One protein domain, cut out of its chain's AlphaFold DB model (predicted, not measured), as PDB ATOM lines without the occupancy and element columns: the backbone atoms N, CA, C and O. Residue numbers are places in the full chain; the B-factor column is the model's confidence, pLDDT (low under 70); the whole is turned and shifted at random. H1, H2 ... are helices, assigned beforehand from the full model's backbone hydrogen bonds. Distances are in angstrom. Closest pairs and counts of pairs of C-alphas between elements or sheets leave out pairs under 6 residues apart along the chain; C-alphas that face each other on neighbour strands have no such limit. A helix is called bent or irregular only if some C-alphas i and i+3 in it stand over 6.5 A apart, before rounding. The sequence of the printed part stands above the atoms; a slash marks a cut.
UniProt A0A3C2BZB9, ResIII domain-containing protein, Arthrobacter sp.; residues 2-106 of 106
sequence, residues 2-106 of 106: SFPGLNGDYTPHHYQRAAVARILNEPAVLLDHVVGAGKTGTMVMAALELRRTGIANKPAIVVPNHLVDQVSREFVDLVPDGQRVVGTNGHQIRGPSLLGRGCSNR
ATOM      1  N   SER A   2      30.383 -38.472 -23.823       73.12
ATOM      2  CA  SER A   2      29.635 -39.477 -23.050       73.12
ATOM      3  C   SER A   2      30.296 -40.845 -23.237       73.12
ATOM      4  O   SER A   2      30.831 -41.089 -24.318       73.12
ATOM      5  N   PHE A   3      30.271 -41.699 -22.211       79.25
ATOM      6  CA  PHE A   3      30.924 -43.013 -22.201       79.25
ATOM      7  C   PHE A   3      29.872 -44.124 -22.062       79.25
ATOM      8  O   PHE A   3      29.466 -44.446 -20.943       79.25
ATOM      9  N   PRO A   4      29.379 -44.691 -23.172       74.56
ATOM     10  CA  PRO A   4      28.433 -45.800 -23.114       74.56
ATOM     11  C   PRO A   4      29.115 -47.062 -22.560       74.56
ATOM     12  O   PRO A   4      30.203 -47.428 -23.001       74.56
ATOM     13  N   GLY A   5      28.465 -47.735 -21.607       75.38
ATOM     14  CA  GLY A   5      28.991 -48.937 -20.942       75.38
ATOM     15  C   GLY A   5      29.829 -48.666 -19.690       75.38
ATOM     16  O   GLY A   5      30.342 -49.608 -19.092       75.38
ATOM     17  N   LEU A   6      29.962 -47.398 -19.289       82.19
ATOM     18  CA  LEU A   6      30.470 -47.040 -17.969       82.19
ATOM     19  C   LEU A   6      29.394 -47.323 -16.912       82.19
ATOM     20  O   LEU A   6      28.203 -47.169 -17.186       82.19
ATOM     21  N   ASN A   7      29.815 -47.705 -15.711       81.00
ATOM     22  CA  ASN A   7      28.930 -47.853 -14.564       81.00
ATOM     23  C   ASN A   7      28.113 -46.564 -14.355       81.00
ATOM     24  O   ASN A   7      28.679 -45.470 -14.320       81.00
ATOM     25  N   GLY A   8      26.790 -46.704 -14.218       76.69
ATOM     26  CA  GLY A   8      25.863 -45.582 -14.057       76.69
ATOM     27  C   GLY A   8      26.144 -44.720 -12.823       76.69
ATOM     28  O   GLY A   8      25.857 -43.524 -12.846       76.69
ATOM     29  N   ASP A   9      26.778 -45.291 -11.798       81.81
ATOM     30  CA  ASP A   9      27.146 -44.577 -10.571       81.81
ATOM     31  C   ASP A   9      28.471 -43.805 -10.697       81.81
ATOM     32  O   ASP A   9      28.807 -42.973  -9.850       81.81
ATOM     33  N   TYR A  10      29.243 -44.039 -11.763       82.62
ATOM     34  CA  TYR A  10      30.524 -43.377 -11.967       82.62
ATOM     35  C   TYR A  10      30.374 -42.146 -12.861       82.62
ATOM     36  O   TYR A  10      30.169 -42.241 -14.071       82.62
ATOM     37  N   THR A  11      30.555 -40.960 -12.274       86.00
ATOM     38  CA  THR A  11      30.610 -39.698 -13.022       86.00
ATOM     39  C   THR A  11      32.061 -39.233 -13.170       86.00
ATOM     40  O   THR A  11      32.657 -38.784 -12.191       86.00
ATOM     41  N   PRO A  12      32.639 -39.265 -14.386       86.31
ATOM     42  CA  PRO A  12      34.006 -38.808 -14.604       86.31
ATOM     43  C   PRO A  12      34.166 -37.325 -14.279       86.31
ATOM     44  O   PRO A  12      33.268 -36.509 -14.522       86.31
ATOM     45  N   HIS A  13      35.348 -36.928 -13.828       89.19
ATOM     46  CA  HIS A  13      35.682 -35.516 -13.715       89.19
ATOM     47  C   HIS A  13      35.916 -34.882 -15.095       89.19
ATOM     48  O   HIS A  13      36.189 -35.553 -16.095       89.19
ATOM     49  N   HIS A  14      35.828 -33.551 -15.162       88.81
ATOM     50  CA  HIS A  14      36.015 -32.810 -16.413       88.81
ATOM     51  C   HIS A  14      37.401 -33.050 -17.038       88.81
ATOM     52  O   HIS A  14      37.499 -33.221 -18.251       88.81
ATOM     53  N   TYR A  15      38.450 -33.131 -16.216       89.19
ATOM     54  CA  TYR A  15      39.818 -33.356 -16.680       89.19
ATOM     55  C   TYR A  15      40.014 -34.775 -17.228       89.19
ATOM     56  O   TYR A  15      40.728 -34.945 -18.208       89.19
ATOM     57  N   GLN A  16      39.322 -35.781 -16.678       89.94
ATOM     58  CA  GLN A  16      39.361 -37.148 -17.208       89.94
ATOM     59  C   GLN A  16      38.726 -37.201 -18.599       89.94
ATOM     60  O   GLN A  16      39.296 -37.778 -19.519       89.94
ATOM     61  N   ARG A  17      37.585 -36.521 -18.792       90.31
ATOM     62  CA  ARG A  17      36.960 -36.376 -20.117       90.31
ATOM     63  C   ARG A  17      37.887 -35.698 -21.123       90.31
ATOM     64  O   ARG A  17      37.983 -36.156 -22.258       90.31
ATOM     65  N   ALA A  18      38.557 -34.624 -20.712       90.75
ATOM     66  CA  ALA A  18      39.512 -33.919 -21.562       90.75
ATOM     67  C   ALA A  18      40.717 -34.807 -21.914       90.75
ATOM     68  O   ALA A  18      41.125 -34.859 -23.071       90.75
ATOM     69  N   ALA A  19      41.243 -35.556 -20.944       91.69
ATOM     70  CA  ALA A  19      42.340 -36.491 -21.154       91.69
ATOM     71  C   ALA A  19      41.966 -37.618 -22.128       91.69
ATOM     72  O   ALA A  19      42.735 -37.899 -23.044       91.69
ATOM     73  N   VAL A  20      40.772 -38.214 -22.006       91.50
ATOM     74  CA  VAL A  20      40.303 -39.220 -22.974       91.50
ATOM     75  C   VAL A  20      40.166 -38.619 -24.373       91.50
ATOM     76  O   VAL A  20      40.621 -39.220 -25.342       91.50
ATOM     77  N   ALA A  21      39.596 -37.417 -24.490       91.56
ATOM     78  CA  ALA A  21      39.491 -36.742 -25.779       91.56
ATOM     79  C   ALA A  21      40.870 -36.509 -26.419       91.56
ATOM     80  O   ALA A  21      41.014 -36.700 -27.625       91.56
ATOM     81  N   ARG A  22      41.896 -36.167 -25.630       92.69
ATOM     82  CA  ARG A  22      43.276 -36.070 -26.126       92.69
ATOM     83  C   ARG A  22      43.818 -37.420 -26.584       92.69
ATOM     84  O   ARG A  22      44.346 -37.494 -27.681       92.69
ATOM     85  N   ILE A  23      43.616 -38.492 -25.814       92.38
ATOM     86  CA  ILE A  23      44.073 -39.847 -26.182       92.38
ATOM     87  C   ILE A  23      43.468 -40.319 -27.515       92.38
ATOM     88  O   ILE A  23      44.116 -41.044 -28.260       92.38
ATOM     89  N   LEU A  24      42.238 -39.912 -27.838       91.19
ATOM     90  CA  LEU A  24      41.606 -40.266 -29.113       91.19
ATOM     91  C   LEU A  24      42.147 -39.482 -30.317       91.19
ATOM     92  O   LEU A  24      42.032 -39.967 -31.438       91.19
ATOM     93  N   ASN A  25      42.674 -38.274 -30.104       91.81
ATOM     94  CA  ASN A  25      43.075 -37.364 -31.184       91.81
ATOM     95  C   ASN A  25      44.598 -37.226 -31.335       91.81
ATOM     96  O   ASN A  25      45.071 -36.808 -32.388       91.81
ATOM     97  N   GLU A  26      45.368 -37.559 -30.301       91.56
ATOM     98  CA  GLU A  26      46.828 -37.476 -30.276       91.56
ATOM     99  C   GLU A  26      47.443 -38.888 -30.268       91.56
ATOM    100  O   GLU A  26      46.915 -39.791 -29.617       91.56
ATOM    101  N   PRO A  27      48.591 -39.104 -30.935       84.31
ATOM    102  CA  PRO A  27      49.243 -40.415 -30.979       84.31
ATOM    103  C   PRO A  27      49.856 -40.845 -29.635       84.31
ATOM    104  O   PRO A  27      50.051 -42.037 -29.406       84.31
ATOM    105  N   ALA A  28      50.184 -39.896 -28.752       86.69
ATOM    106  CA  ALA A  28      50.751 -40.165 -27.435       86.69
ATOM    107  C   ALA A  28      50.346 -39.074 -26.436       86.69
ATOM    108  O   ALA A  28      50.424 -37.888 -26.745       86.69
ATOM    109  N   VAL A  29      49.951 -39.478 -25.225       90.00
ATOM    110  CA  VAL A  29      49.517 -38.567 -24.154       90.00
ATOM    111  C   VAL A  29      50.121 -39.007 -22.823       90.00
ATOM    112  O   VAL A  29      50.051 -40.180 -22.460       90.00
ATOM    113  N   LEU A  30      50.676 -38.052 -22.071       89.19
ATOM    114  CA  LEU A  30      51.132 -38.255 -20.695       89.19
ATOM    115  C   LEU A  30      50.046 -37.812 -19.705       89.19
ATOM    116  O   LEU A  30      49.590 -36.668 -19.744       89.19
ATOM    117  N   LEU A  31      49.657 -38.707 -18.794       84.62
ATOM    118  CA  LEU A  31      48.719 -38.423 -17.704       84.62
ATOM    119  C   LEU A  31      49.481 -38.065 -16.415       84.62
ATOM    120  O   LEU A  31      49.566 -38.879 -15.493       84.62
ATOM    121  N   ASP A  32      50.023 -36.847 -16.339       84.69
ATOM    122  CA  ASP A  32      50.786 -36.357 -15.176       84.69
ATOM    123  C   ASP A  32      49.890 -35.729 -14.091       84.69
ATOM    124  O   ASP A  32      50.014 -34.571 -13.700       84.69
ATOM    125  N   HIS A  33      48.893 -36.491 -13.643       79.12
ATOM    126  CA  HIS A  33      48.023 -36.089 -12.535       79.12
ATOM    127  C   HIS A  33      48.511 -36.666 -11.202       79.12
ATOM    128  O   HIS A  33      49.169 -37.711 -11.172       79.12
ATOM    129  N   VAL A  34      48.121 -36.040 -10.085       81.12
ATOM    130  CA  VAL A  34      48.429 -36.524  -8.728       81.12
ATOM    131  C   VAL A  34      47.975 -37.973  -8.504       81.12
ATOM    132  O   VAL A  34      47.059 -38.482  -9.161       81.12
ATOM    133  N   VAL A  35      48.638 -38.669  -7.575       75.50
ATOM    134  CA  VAL A  35      48.233 -40.019  -7.155       75.50
ATOM    135  C   VAL A  35      46.790 -39.957  -6.637       75.50
ATOM    136  O   VAL A  35      46.439 -39.042  -5.900       75.50
ATOM    137  N   GLY A  36      45.936 -40.885  -7.076       74.62
ATOM    138  CA  GLY A  36      44.509 -40.892  -6.722       74.62
ATOM    139  C   GLY A  36      43.591 -40.049  -7.620       74.62
ATOM    140  O   GLY A  36      42.380 -40.168  -7.499       74.62
ATOM    141  N   ALA A  37      44.105 -39.289  -8.597       76.75
ATOM    142  CA  ALA A  37      43.270 -38.495  -9.520       76.75
ATOM    143  C   ALA A  37      42.394 -39.324 -10.494       76.75
ATOM    144  O   ALA A  37      41.698 -38.761 -11.343       76.75
ATOM    145  N   GLY A  38      42.447 -40.658 -10.420       81.12
ATOM    146  CA  GLY A  38      41.727 -41.559 -11.321       81.12
ATOM    147  C   GLY A  38      42.394 -41.722 -12.690       81.12
ATOM    148  O   GLY A  38      41.717 -41.729 -13.722       81.12
ATOM    149  N   LYS A  39      43.730 -41.849 -12.711       89.50
ATOM    150  CA  LYS A  39      44.504 -42.143 -13.933       89.50
ATOM    151  C   LYS A  39      44.076 -43.475 -14.549       89.50
ATOM    152  O   LYS A  39      43.807 -43.520 -15.745       89.50
ATOM    153  N   THR A  40      43.895 -44.510 -13.726       87.38
ATOM    154  CA  THR A  40      43.383 -45.813 -14.167       87.38
ATOM    155  C   THR A  40      42.018 -45.682 -14.834       87.38
ATOM    156  O   THR A  40      41.858 -46.116 -15.967       87.38
ATOM    157  N   GLY A  41      41.058 -44.998 -14.199       88.19
ATOM    158  CA  GLY A  41      39.731 -44.797 -14.787       88.19
ATOM    159  C   GLY A  41      39.779 -44.074 -16.133       88.19
ATOM    160  O   GLY A  41      39.081 -44.453 -17.070       88.19
ATOM    161  N   THR A  42      40.681 -43.098 -16.273       90.69
ATOM    162  CA  THR A  42      40.943 -42.423 -17.553       90.69
ATOM    163  C   THR A  42      41.459 -43.395 -18.616       90.69
ATOM    164  O   THR A  42      40.965 -43.381 -19.740       90.69
ATOM    165  N   MET A  43      42.410 -44.266 -18.266       89.44
ATOM    166  CA  MET A  43      42.945 -45.285 -19.176       89.44
ATOM    167  C   MET A  43      41.872 -46.289 -19.602       89.44
ATOM    168  O   MET A  43      41.803 -46.640 -20.778       89.44
ATOM    169  N   VAL A  44      41.012 -46.714 -18.671       88.25
ATOM    170  CA  VAL A  44      39.886 -47.611 -18.960       88.25
ATOM    171  C   VAL A  44      38.926 -46.942 -19.936       88.25
ATOM    172  O   VAL A  44      38.719 -47.472 -21.021       88.25
ATOM    173  N   MET A  45      38.424 -45.745 -19.619       88.75
ATOM    174  CA  MET A  45      37.519 -44.998 -20.503       88.75
ATOM    175  C   MET A  45      38.121 -44.772 -21.894       88.75
ATOM    176  O   MET A  45      37.433 -44.948 -22.898       88.75
ATOM    177  N   ALA A  46      39.412 -44.440 -21.972       90.31
ATOM    178  CA  ALA A  46      40.101 -44.298 -23.247       90.31
ATOM    179  C   ALA A  46      40.158 -45.616 -24.028       90.31
ATOM    180  O   ALA A  46      39.889 -45.617 -25.224       90.31
ATOM    181  N   ALA A  47      40.445 -46.743 -23.372       88.44
ATOM    182  CA  ALA A  47      40.445 -48.054 -24.016       88.44
ATOM    183  C   ALA A  47      39.058 -48.429 -24.570       88.44
ATOM    184  O   ALA A  47      38.967 -48.895 -25.710       88.44
ATOM    185  N   LEU A  48      37.979 -48.182 -23.815       86.31
ATOM    186  CA  LEU A  48      36.606 -48.410 -24.291       86.31
ATOM    187  C   LEU A  48      36.321 -47.582 -25.543       86.31
ATOM    188  O   LEU A  48      35.802 -48.096 -26.533       86.31
ATOM    189  N   GLU A  49      36.692 -46.306 -25.513       88.38
ATOM    190  CA  GLU A  49      36.413 -45.380 -26.601       88.38
ATOM    191  C   GLU A  49      37.262 -45.661 -27.836       88.38
ATOM    192  O   GLU A  49      36.722 -45.652 -28.936       88.38
ATOM    193  N   LEU A  50      38.541 -46.007 -27.681       88.19
ATOM    194  CA  LEU A  50      39.401 -46.451 -28.781       88.19
ATOM    195  C   LEU A  50      38.820 -47.680 -29.491       88.19
ATOM    196  O   LEU A  50      38.893 -47.787 -30.717       88.19
ATOM    197  N   ARG A  51      38.218 -48.599 -28.726       86.25
ATOM    198  CA  ARG A  51      37.530 -49.767 -29.281       86.25
ATOM    199  C   ARG A  51      36.222 -49.392 -29.967       86.25
ATOM    200  O   ARG A  51      35.931 -49.918 -31.038       86.25
ATOM    201  N   ARG A  52      35.443 -48.495 -29.363       85.12
ATOM    202  CA  ARG A  52      34.140 -48.048 -29.870       85.12
ATOM    203  C   ARG A  52      34.259 -47.237 -31.159       85.12
ATOM    204  O   ARG A  52      33.435 -47.399 -32.051       85.12
ATOM    205  N   THR A  53      35.266 -46.372 -31.259       87.81
ATOM    206  CA  THR A  53      35.538 -45.555 -32.452       87.81
ATOM    207  C   THR A  53      36.215 -46.346 -33.570       87.81
ATOM    208  O   THR A  53      36.281 -45.866 -34.696       87.81
ATOM    209  N   GLY A  54      36.707 -47.555 -33.281       87.38
ATOM    210  CA  GLY A  54      37.420 -48.392 -34.244       87.38
ATOM    211  C   GLY A  54      38.876 -47.979 -34.473       87.38
ATOM    212  O   GLY A  54      39.538 -48.584 -35.312       87.38
ATOM    213  N   ILE A  55      39.396 -47.004 -33.715       88.00
ATOM    214  CA  ILE A  55      40.811 -46.600 -33.768       88.00
ATOM    215  C   ILE A  55      41.712 -47.766 -33.336       88.00
ATOM    216  O   ILE A  55      42.765 -47.990 -33.930       88.00
ATOM    217  N   ALA A  56      41.290 -48.551 -32.336       86.69
ATOM    218  CA  ALA A  56      42.009 -49.743 -31.896       86.69
ATOM    219  C   ALA A  56      41.085 -50.958 -31.742       86.69
ATOM    220  O   ALA A  56      40.141 -50.963 -30.958       86.69
ATOM    221  N   ASN A  57      41.416 -52.062 -32.417       83.69
ATOM    222  CA  ASN A  57      40.639 -53.305 -32.327       83.69
ATOM    223  C   ASN A  57      40.873 -54.081 -31.021       83.69
ATOM    224  O   ASN A  57      40.008 -54.836 -30.577       83.69
ATOM    225  N   LYS A  58      42.056 -53.935 -30.421       84.25
ATOM    226  CA  LYS A  58      42.469 -54.629 -29.194       84.25
ATOM    227  C   LYS A  58      43.321 -53.685 -28.336       84.25
ATOM    228  O   LYS A  58      44.541 -53.832 -28.327       84.25
ATOM    229  N   PRO A  59      42.711 -52.684 -27.678       85.69
ATOM    230  CA  PRO A  59      43.443 -51.821 -26.759       85.69
ATOM    231  C   PRO A  59      44.024 -52.661 -25.615       85.69
ATOM    232  O   PRO A  59      43.355 -53.553 -25.092       85.69
ATOM    233  N   ALA A  60      45.272 -52.382 -25.246       86.12
ATOM    234  CA  ALA A  60      45.985 -53.071 -24.179       86.12
ATOM    235  C   ALA A  60      46.480 -52.054 -23.149       86.12
ATOM    236  O   ALA A  60      46.996 -50.997 -23.509       86.12
ATOM    237  N   ILE A  61      46.327 -52.389 -21.869       85.44
ATOM    238  CA  ILE A  61      46.820 -51.597 -20.744       85.44
ATOM    239  C   ILE A  61      47.938 -52.403 -20.085       85.44
ATOM    240  O   ILE A  61      47.701 -53.505 -19.591       85.44
ATOM    241  N   VAL A  62      49.159 -51.871 -20.109       86.44
ATOM    242  CA  VAL A  62      50.329 -52.511 -19.495       86.44
ATOM    243  C   VAL A  62      50.516 -51.941 -18.099       86.44
ATOM    244  O   VAL A  62      50.640 -50.729 -17.932       86.44
ATOM    245  N   VAL A  63      50.535 -52.819 -17.101       84.88
ATOM    246  CA  VAL A  63      50.698 -52.448 -15.692       84.88
ATOM    247  C   VAL A  63      51.751 -53.333 -15.031       84.88
ATOM    248  O   VAL A  63      51.922 -54.484 -15.440       84.88
ATOM    249  N   PRO A  64      52.467 -52.830 -14.011       86.25
ATOM    250  CA  PRO A  64      53.340 -53.655 -13.186       86.25
ATOM    251  C   PRO A  64      52.598 -54.867 -12.607       86.25
ATOM    252  O   PRO A  64      51.448 -54.744 -12.188       86.25
ATOM    253  N   ASN A  65      53.271 -56.020 -12.519       84.19
ATOM    254  CA  ASN A  65      52.662 -57.292 -12.097       84.19
ATOM    255  C   ASN A  65      51.886 -57.206 -10.772       84.19
ATOM    256  O   ASN A  65      50.813 -57.784 -10.652       84.19
ATOM    257  N   HIS A  66      52.402 -56.458  -9.796       84.31
ATOM    258  CA  HIS A  66      51.784 -56.308  -8.476       84.31
ATOM    259  C   HIS A  66      50.541 -55.397  -8.469       84.31
ATOM    260  O   HIS A  66      49.820 -55.371  -7.478       84.31
ATOM    261  N   LEU A  67      50.279 -54.655  -9.553       84.25
ATOM    262  CA  LEU A  67      49.104 -53.787  -9.705       84.25
ATOM    263  C   LEU A  67      48.008 -54.412 -10.573       84.25
ATOM    264  O   LEU A  67      46.934 -53.827 -10.700       84.25
ATOM    265  N   VAL A  68      48.255 -55.586 -11.164       83.06
ATOM    266  CA  VAL A  68      47.312 -56.251 -12.077       83.06
ATOM    267  C   VAL A  68      45.961 -56.465 -11.405       83.06
ATOM    268  O   VAL A  68      44.935 -56.118 -11.988       83.06
ATOM    269  N   ASP A  69      45.950 -56.973 -10.173       83.88
ATOM    270  CA  ASP A  69      44.705 -57.258  -9.456       83.88
ATOM    271  C   ASP A  69      43.942 -55.980  -9.103       83.88
ATOM    272  O   ASP A  69      42.718 -55.940  -9.219       83.88
ATOM    273  N   GLN A  70      44.657 -54.919  -8.720       84.88
ATOM    274  CA  GLN A  70      44.044 -53.630  -8.408       84.88
ATOM    275  C   GLN A  70      43.387 -53.026  -9.654       84.88
ATOM    276  O   GLN A  70      42.206 -52.688  -9.636       84.88
ATOM    277  N   VAL A  71      44.131 -52.952 -10.756       83.31
ATOM    278  CA  VAL A  71      43.647 -52.382 -12.019       83.31
ATOM    279  C   VAL A  71      42.506 -53.220 -12.594       83.31
ATOM    280  O   VAL A  71      41.555 -52.671 -13.145       83.31
ATOM    281  N   SER A  72      42.560 -54.542 -12.429       82.44
ATOM    282  CA  SER A  72      41.493 -55.443 -12.871       82.44
ATOM    283  C   SER A  72      40.183 -55.212 -12.120       82.44
ATOM    284  O   SER A  72      39.127 -55.210 -12.747       82.44
ATOM    285  N   ARG A  73      40.236 -54.992 -10.800       82.94
ATOM    286  CA  ARG A  73      39.045 -54.662  -9.998       82.94
ATOM    287  C   ARG A  73      38.459 -53.320 -10.417       82.94
ATOM    288  O   ARG A  73      37.285 -53.264 -10.758       82.94
ATOM    289  N   GLU A  74      39.302 -52.290 -10.511       84.00
ATOM    290  CA  GLU A  74      38.878 -50.963 -10.974       84.00
ATOM    291  C   GLU A  74      38.232 -51.029 -12.368       84.00
ATOM    292  O   GLU A  74      37.248 -50.344 -12.629       84.00
ATOM    293  N   PHE A  75      38.736 -51.883 -13.264       82.50
ATOM    294  CA  PHE A  75      38.140 -52.079 -14.584       82.50
ATOM    295  C   PHE A  75      36.727 -52.672 -14.508       82.50
ATOM    296  O   PHE A  75      35.826 -52.178 -15.182       82.50
ATOM    297  N   VAL A  76      36.532 -53.728 -13.712       82.31
ATOM    298  CA  VAL A  76      35.223 -54.386 -13.556       82.31
ATOM    299  C   VAL A  76      34.215 -53.437 -12.910       82.31
ATOM    300  O   VAL A  76      33.083 -53.347 -13.380       82.31
ATOM    301  N   ASP A  77      34.643 -52.683 -11.899       84.00
ATOM    302  CA  ASP A  77      33.793 -51.715 -11.202       84.00
ATOM    303  C   ASP A  77      33.349 -50.571 -12.127       84.00
ATOM    304  O   ASP A  77      32.217 -50.090 -12.038       84.00
ATOM    305  N   LEU A  78      34.230 -50.138 -13.037       82.56
ATOM    306  CA  LEU A  78      33.943 -49.084 -14.011       82.56
ATOM    307  C   LEU A  78      33.124 -49.573 -15.207       82.56
ATOM    308  O   LEU A  78      32.415 -48.766 -15.804       82.56
ATOM    309  N   VAL A  79      33.231 -50.847 -15.589       79.00
ATOM    310  CA  VAL A  79      32.665 -51.386 -16.838       79.00
ATOM    311  C   VAL A  79      31.964 -52.726 -16.577       79.00
ATOM    312  O   VAL A  79      32.453 -53.780 -17.001       79.00
ATOM    313  N   PRO A  80      30.805 -52.712 -15.894       70.06
ATOM    314  CA  PRO A  80      30.112 -53.937 -15.497       70.06
ATOM    315  C   PRO A  80      29.584 -54.750 -16.697       70.06
ATOM    316  O   PRO A  80      29.570 -55.980 -16.652       70.06
ATOM    317  N   ASP A  81      29.232 -54.095 -17.810       61.19
ATOM    318  CA  ASP A  81      28.515 -54.700 -18.948       61.19
ATOM    319  C   ASP A  81      29.405 -55.364 -20.028       61.19
ATOM    320  O   ASP A  81      29.089 -55.376 -21.220       61.19
ATOM    321  N   GLY A  82      30.502 -56.018 -19.633       52.84
ATOM    322  CA  GLY A  82      31.018 -57.138 -20.437       52.84
ATOM    323  C   GLY A  82      32.237 -56.893 -21.331       52.84
ATOM    324  O   GLY A  82      32.394 -57.575 -22.350       52.84
ATOM    325  N   GLN A  83      33.166 -56.014 -20.948       58.94
ATOM    326  CA  GLN A  83      34.489 -55.999 -21.585       58.94
ATOM    327  C   GLN A  83      35.468 -56.923 -20.849       58.94
ATOM    328  O   GLN A  83      35.696 -56.811 -19.651       58.94
ATOM    329  N   ARG A  84      36.021 -57.898 -21.581       58.06
ATOM    330  CA  ARG A  84      36.945 -58.909 -21.049       58.06
ATOM    331  C   ARG A  84      38.312 -58.284 -20.768       58.06
ATOM    332  O   ARG A  84      38.982 -57.868 -21.711       58.06
ATOM    333  N   VAL A  85      38.769 -58.327 -19.519       56.88
ATOM    334  CA  VAL A  85      40.184 -58.116 -19.178       56.88
ATOM    335  C   VAL A  85      40.891 -59.470 -19.216       56.88
ATOM    336  O   VAL A  85      40.437 -60.439 -18.609       56.88
ATOM    337  N   VAL A  86      41.989 -59.562 -19.965       54.06
ATOM    338  CA  VAL A  86      42.849 -60.752 -20.010       54.06
ATOM    339  C   VAL A  86      44.194 -60.365 -19.409       54.06
ATOM    340  O   VAL A  86      44.957 -59.634 -20.037       54.06
ATOM    341  N   GLY A  87      44.466 -60.822 -18.186       57.59
ATOM    342  CA  GLY A  87      45.764 -60.655 -17.535       57.59
ATOM    343  C   GLY A  87      46.749 -61.747 -17.958       57.59
ATOM    344  O   GLY A  87      46.389 -62.919 -18.058       57.59
ATOM    345  N   THR A  88      48.010 -61.380 -18.182       47.91
ATOM    346  CA  THR A  88      49.100 -62.281 -18.605       47.91
ATOM    347  C   THR A  88      49.527 -63.304 -17.545       47.91
ATOM    348  O   THR A  88      50.135 -64.308 -17.897       47.91
ATOM    349  N   ASN A  89      49.161 -63.117 -16.271       49.12
ATOM    350  CA  ASN A  89      49.525 -64.020 -15.166       49.12
ATOM    351  C   ASN A  89      48.447 -65.080 -14.849       49.12
ATOM    352  O   ASN A  89      48.337 -65.539 -13.718       49.12
ATOM    353  N   GLY A  90      47.603 -65.448 -15.820       47.47
ATOM    354  CA  GLY A  90      46.560 -66.472 -15.636       47.47
ATOM    355  C   GLY A  90      45.328 -66.014 -14.841       47.47
ATOM    356  O   GLY A  90      44.374 -66.779 -14.704       47.47
ATOM    357  N   HIS A  91      45.297 -64.764 -14.363       48.03
ATOM    358  CA  HIS A  91      44.106 -64.174 -13.758       48.03
ATOM    359  C   HIS A  91      43.132 -63.728 -14.857       48.03
ATOM    360  O   HIS A  91      43.248 -62.648 -15.442       48.03
ATOM    361  N   GLN A  92      42.189 -64.609 -15.185       50.28
ATOM    362  CA  GLN A  92      41.086 -64.311 -16.087       50.28
ATOM    363  C   GLN A  92      39.853 -63.910 -15.274       50.28
ATOM    364  O   GLN A  92      39.154 -64.764 -14.727       50.28
ATOM    365  N   ILE A  93      39.548 -62.614 -15.245       51.94
ATOM    366  CA  ILE A  93      38.267 -62.119 -14.738       51.94
ATOM    367  C   ILE A  93      37.174 -62.481 -15.757       51.94
ATOM    368  O   ILE A  93      37.213 -62.087 -16.927       51.94
ATOM    369  N   ARG A  94      36.240 -63.344 -15.339       41.75
ATOM    370  CA  ARG A  94      35.226 -63.966 -16.203       41.75
ATOM    371  C   ARG A  94      34.130 -62.967 -16.592       41.75
ATOM    372  O   ARG A  94      33.267 -62.659 -15.783       41.75
ATOM    373  N   GLY A  95      34.113 -62.567 -17.863       44.97
ATOM    374  CA  GLY A  95      32.929 -62.068 -18.578       44.97
ATOM    375  C   GLY A  95      32.489 -63.058 -19.675       44.97
ATOM    376  O   GLY A  95      33.307 -63.897 -20.089       44.97
ATOM    377  N   PRO A  96      31.227 -62.999 -20.155       37.00
ATOM    378  CA  PRO A  96      30.671 -63.959 -21.112       37.00
ATOM    379  C   PRO A  96      31.534 -64.120 -22.374       37.00
ATOM    380  O   PRO A  96      32.319 -63.250 -22.766       37.00
ATOM    381  N   SER A  97      31.471 -65.316 -22.963       41.28
ATOM    382  CA  SER A  97      32.486 -65.787 -23.900       41.28
ATOM    383  C   SER A  97      32.376 -65.177 -25.294       41.28
ATOM    384  O   SER A  97      31.443 -65.475 -26.024       41.28
ATOM    385  N   LEU A  98      33.365 -64.365 -25.689       46.75
ATOM    386  CA  LEU A  98      33.534 -63.881 -27.070       46.75
ATOM    387  C   LEU A  98      34.767 -64.478 -27.773       46.75
ATOM    388  O   LEU A  98      35.180 -63.991 -28.824       46.75
ATOM    389  N   LEU A  99      35.354 -65.557 -27.233       43.94
ATOM    390  CA  LEU A  99      36.335 -66.366 -27.967       43.94
ATOM    391  C   LEU A  99      35.586 -67.213 -29.015       43.94
ATOM    392  O   LEU A  99      35.356 -68.402 -28.839       43.94
ATOM    393  N   GLY A 100      35.133 -66.551 -30.077       35.72
ATOM    394  CA  GLY A 100      34.419 -67.174 -31.194       35.72
ATOM    395  C   GLY A 100      34.677 -66.519 -32.549       35.72
ATOM    396  O   GLY A 100      34.133 -66.969 -33.549       35.72
ATOM    397  N   ARG A 101      35.506 -65.470 -32.637       42.94
ATOM    398  CA  ARG A 101      35.944 -64.926 -33.930       42.94
ATOM    399  C   ARG A 101      37.460 -64.855 -33.942       42.94
ATOM    400  O   ARG A 101      38.067 -64.125 -33.163       42.94
ATOM    401  N   GLY A 102      38.034 -65.725 -34.767       35.62
ATOM    402  CA  GLY A 102      39.456 -65.991 -34.842       35.62
ATOM    403  C   GLY A 102      40.282 -64.727 -35.041       35.62
ATOM    404  O   GLY A 102      39.967 -63.865 -35.860       35.62
ATOM    405  N   CYS A 103      41.397 -64.674 -34.321       44.91
ATOM    406  CA  CYS A 103      42.597 -64.041 -34.833       44.91
ATOM    407  C   CYS A 103      42.991 -64.790 -36.114       44.91
ATOM    408  O   CYS A 103      43.749 -65.754 -36.061       44.91
ATOM    409  N   SER A 104      42.427 -64.402 -37.258       42.44
ATOM    410  CA  SER A 104      43.026 -64.733 -38.545       42.44
ATOM    411  C   SER A 104      44.256 -63.846 -38.667       42.44
ATOM    412  O   SER A 104      44.146 -62.634 -38.835       42.44
ATOM    413  N   ASN A 105      45.412 -64.467 -38.456       37.19
ATOM    414  CA  ASN A 105      46.711 -63.905 -38.772       37.19
ATOM    415  C   ASN A 105      46.746 -63.717 -40.294       37.19
ATOM    416  O   ASN A 105      46.681 -64.705 -41.030       37.19
ATOM    417  N   ARG A 106      46.770 -62.470 -40.754       36.91
ATOM    418  CA  ARG A 106      47.118 -62.121 -42.125       36.91
ATOM    419  C   ARG A 106      48.161 -61.022 -42.081       36.91
ATOM    420  O   ARG A 106      48.012 -60.147 -41.200       36.91
TER     421      ARG A 106
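Overview. This is residues 2 to 106 of the 106 residues of the protein "ResIII domain-containing protein" of Arthrobacter sp. (UniProt A0A3C2BZB9). This domain has little regular structure: H2 sits in the middle, with H1 packed on it and H3 on its residues 40 to 44, amid long loops; residues 99 to 106 stick out. The printed part has 105 residues with three named helices, in order H1, H2, H3, and no named strand: all helix, with 40 residues in named elements. It is compact, radius of gyration of the C-alphas 14.1 A, spanning 37 by 30 by 28 A.

Along the chain. Find C-alpha 14 at (36.015, -32.810, -16.413); there H1, residues 14 to 25, begins its 17.0 A. H2, residues 39 to 52, runs 19.9 A. H3, residues 65 to 78, runs 20.5 A to C-alpha 78 at (33.943, -49.084, -14.011); it is irregular, with C-alphas 66 and 69 7.2 A apart.

Arrangement. H1 and H2 touch, closest at the C-alphas of Val 20 and Ala 46, 5.1 A, at a steep tilt of 44 degrees, the same way. H2 touches H3 with residues 40 to 44 alone, closest at the C-alphas of Val 44 and Phe 75, 6.5 A, at a steep tilt of 64 degrees. H1 and H3 are apart. In H1 and H2 every O i to N i+4 pair is within hydrogen-bond range, in H3 8 of 10.

Size, cuts and confidence. The printed part has no cut, and both links are long. Residues 81 to 106 have pLDDT under 70.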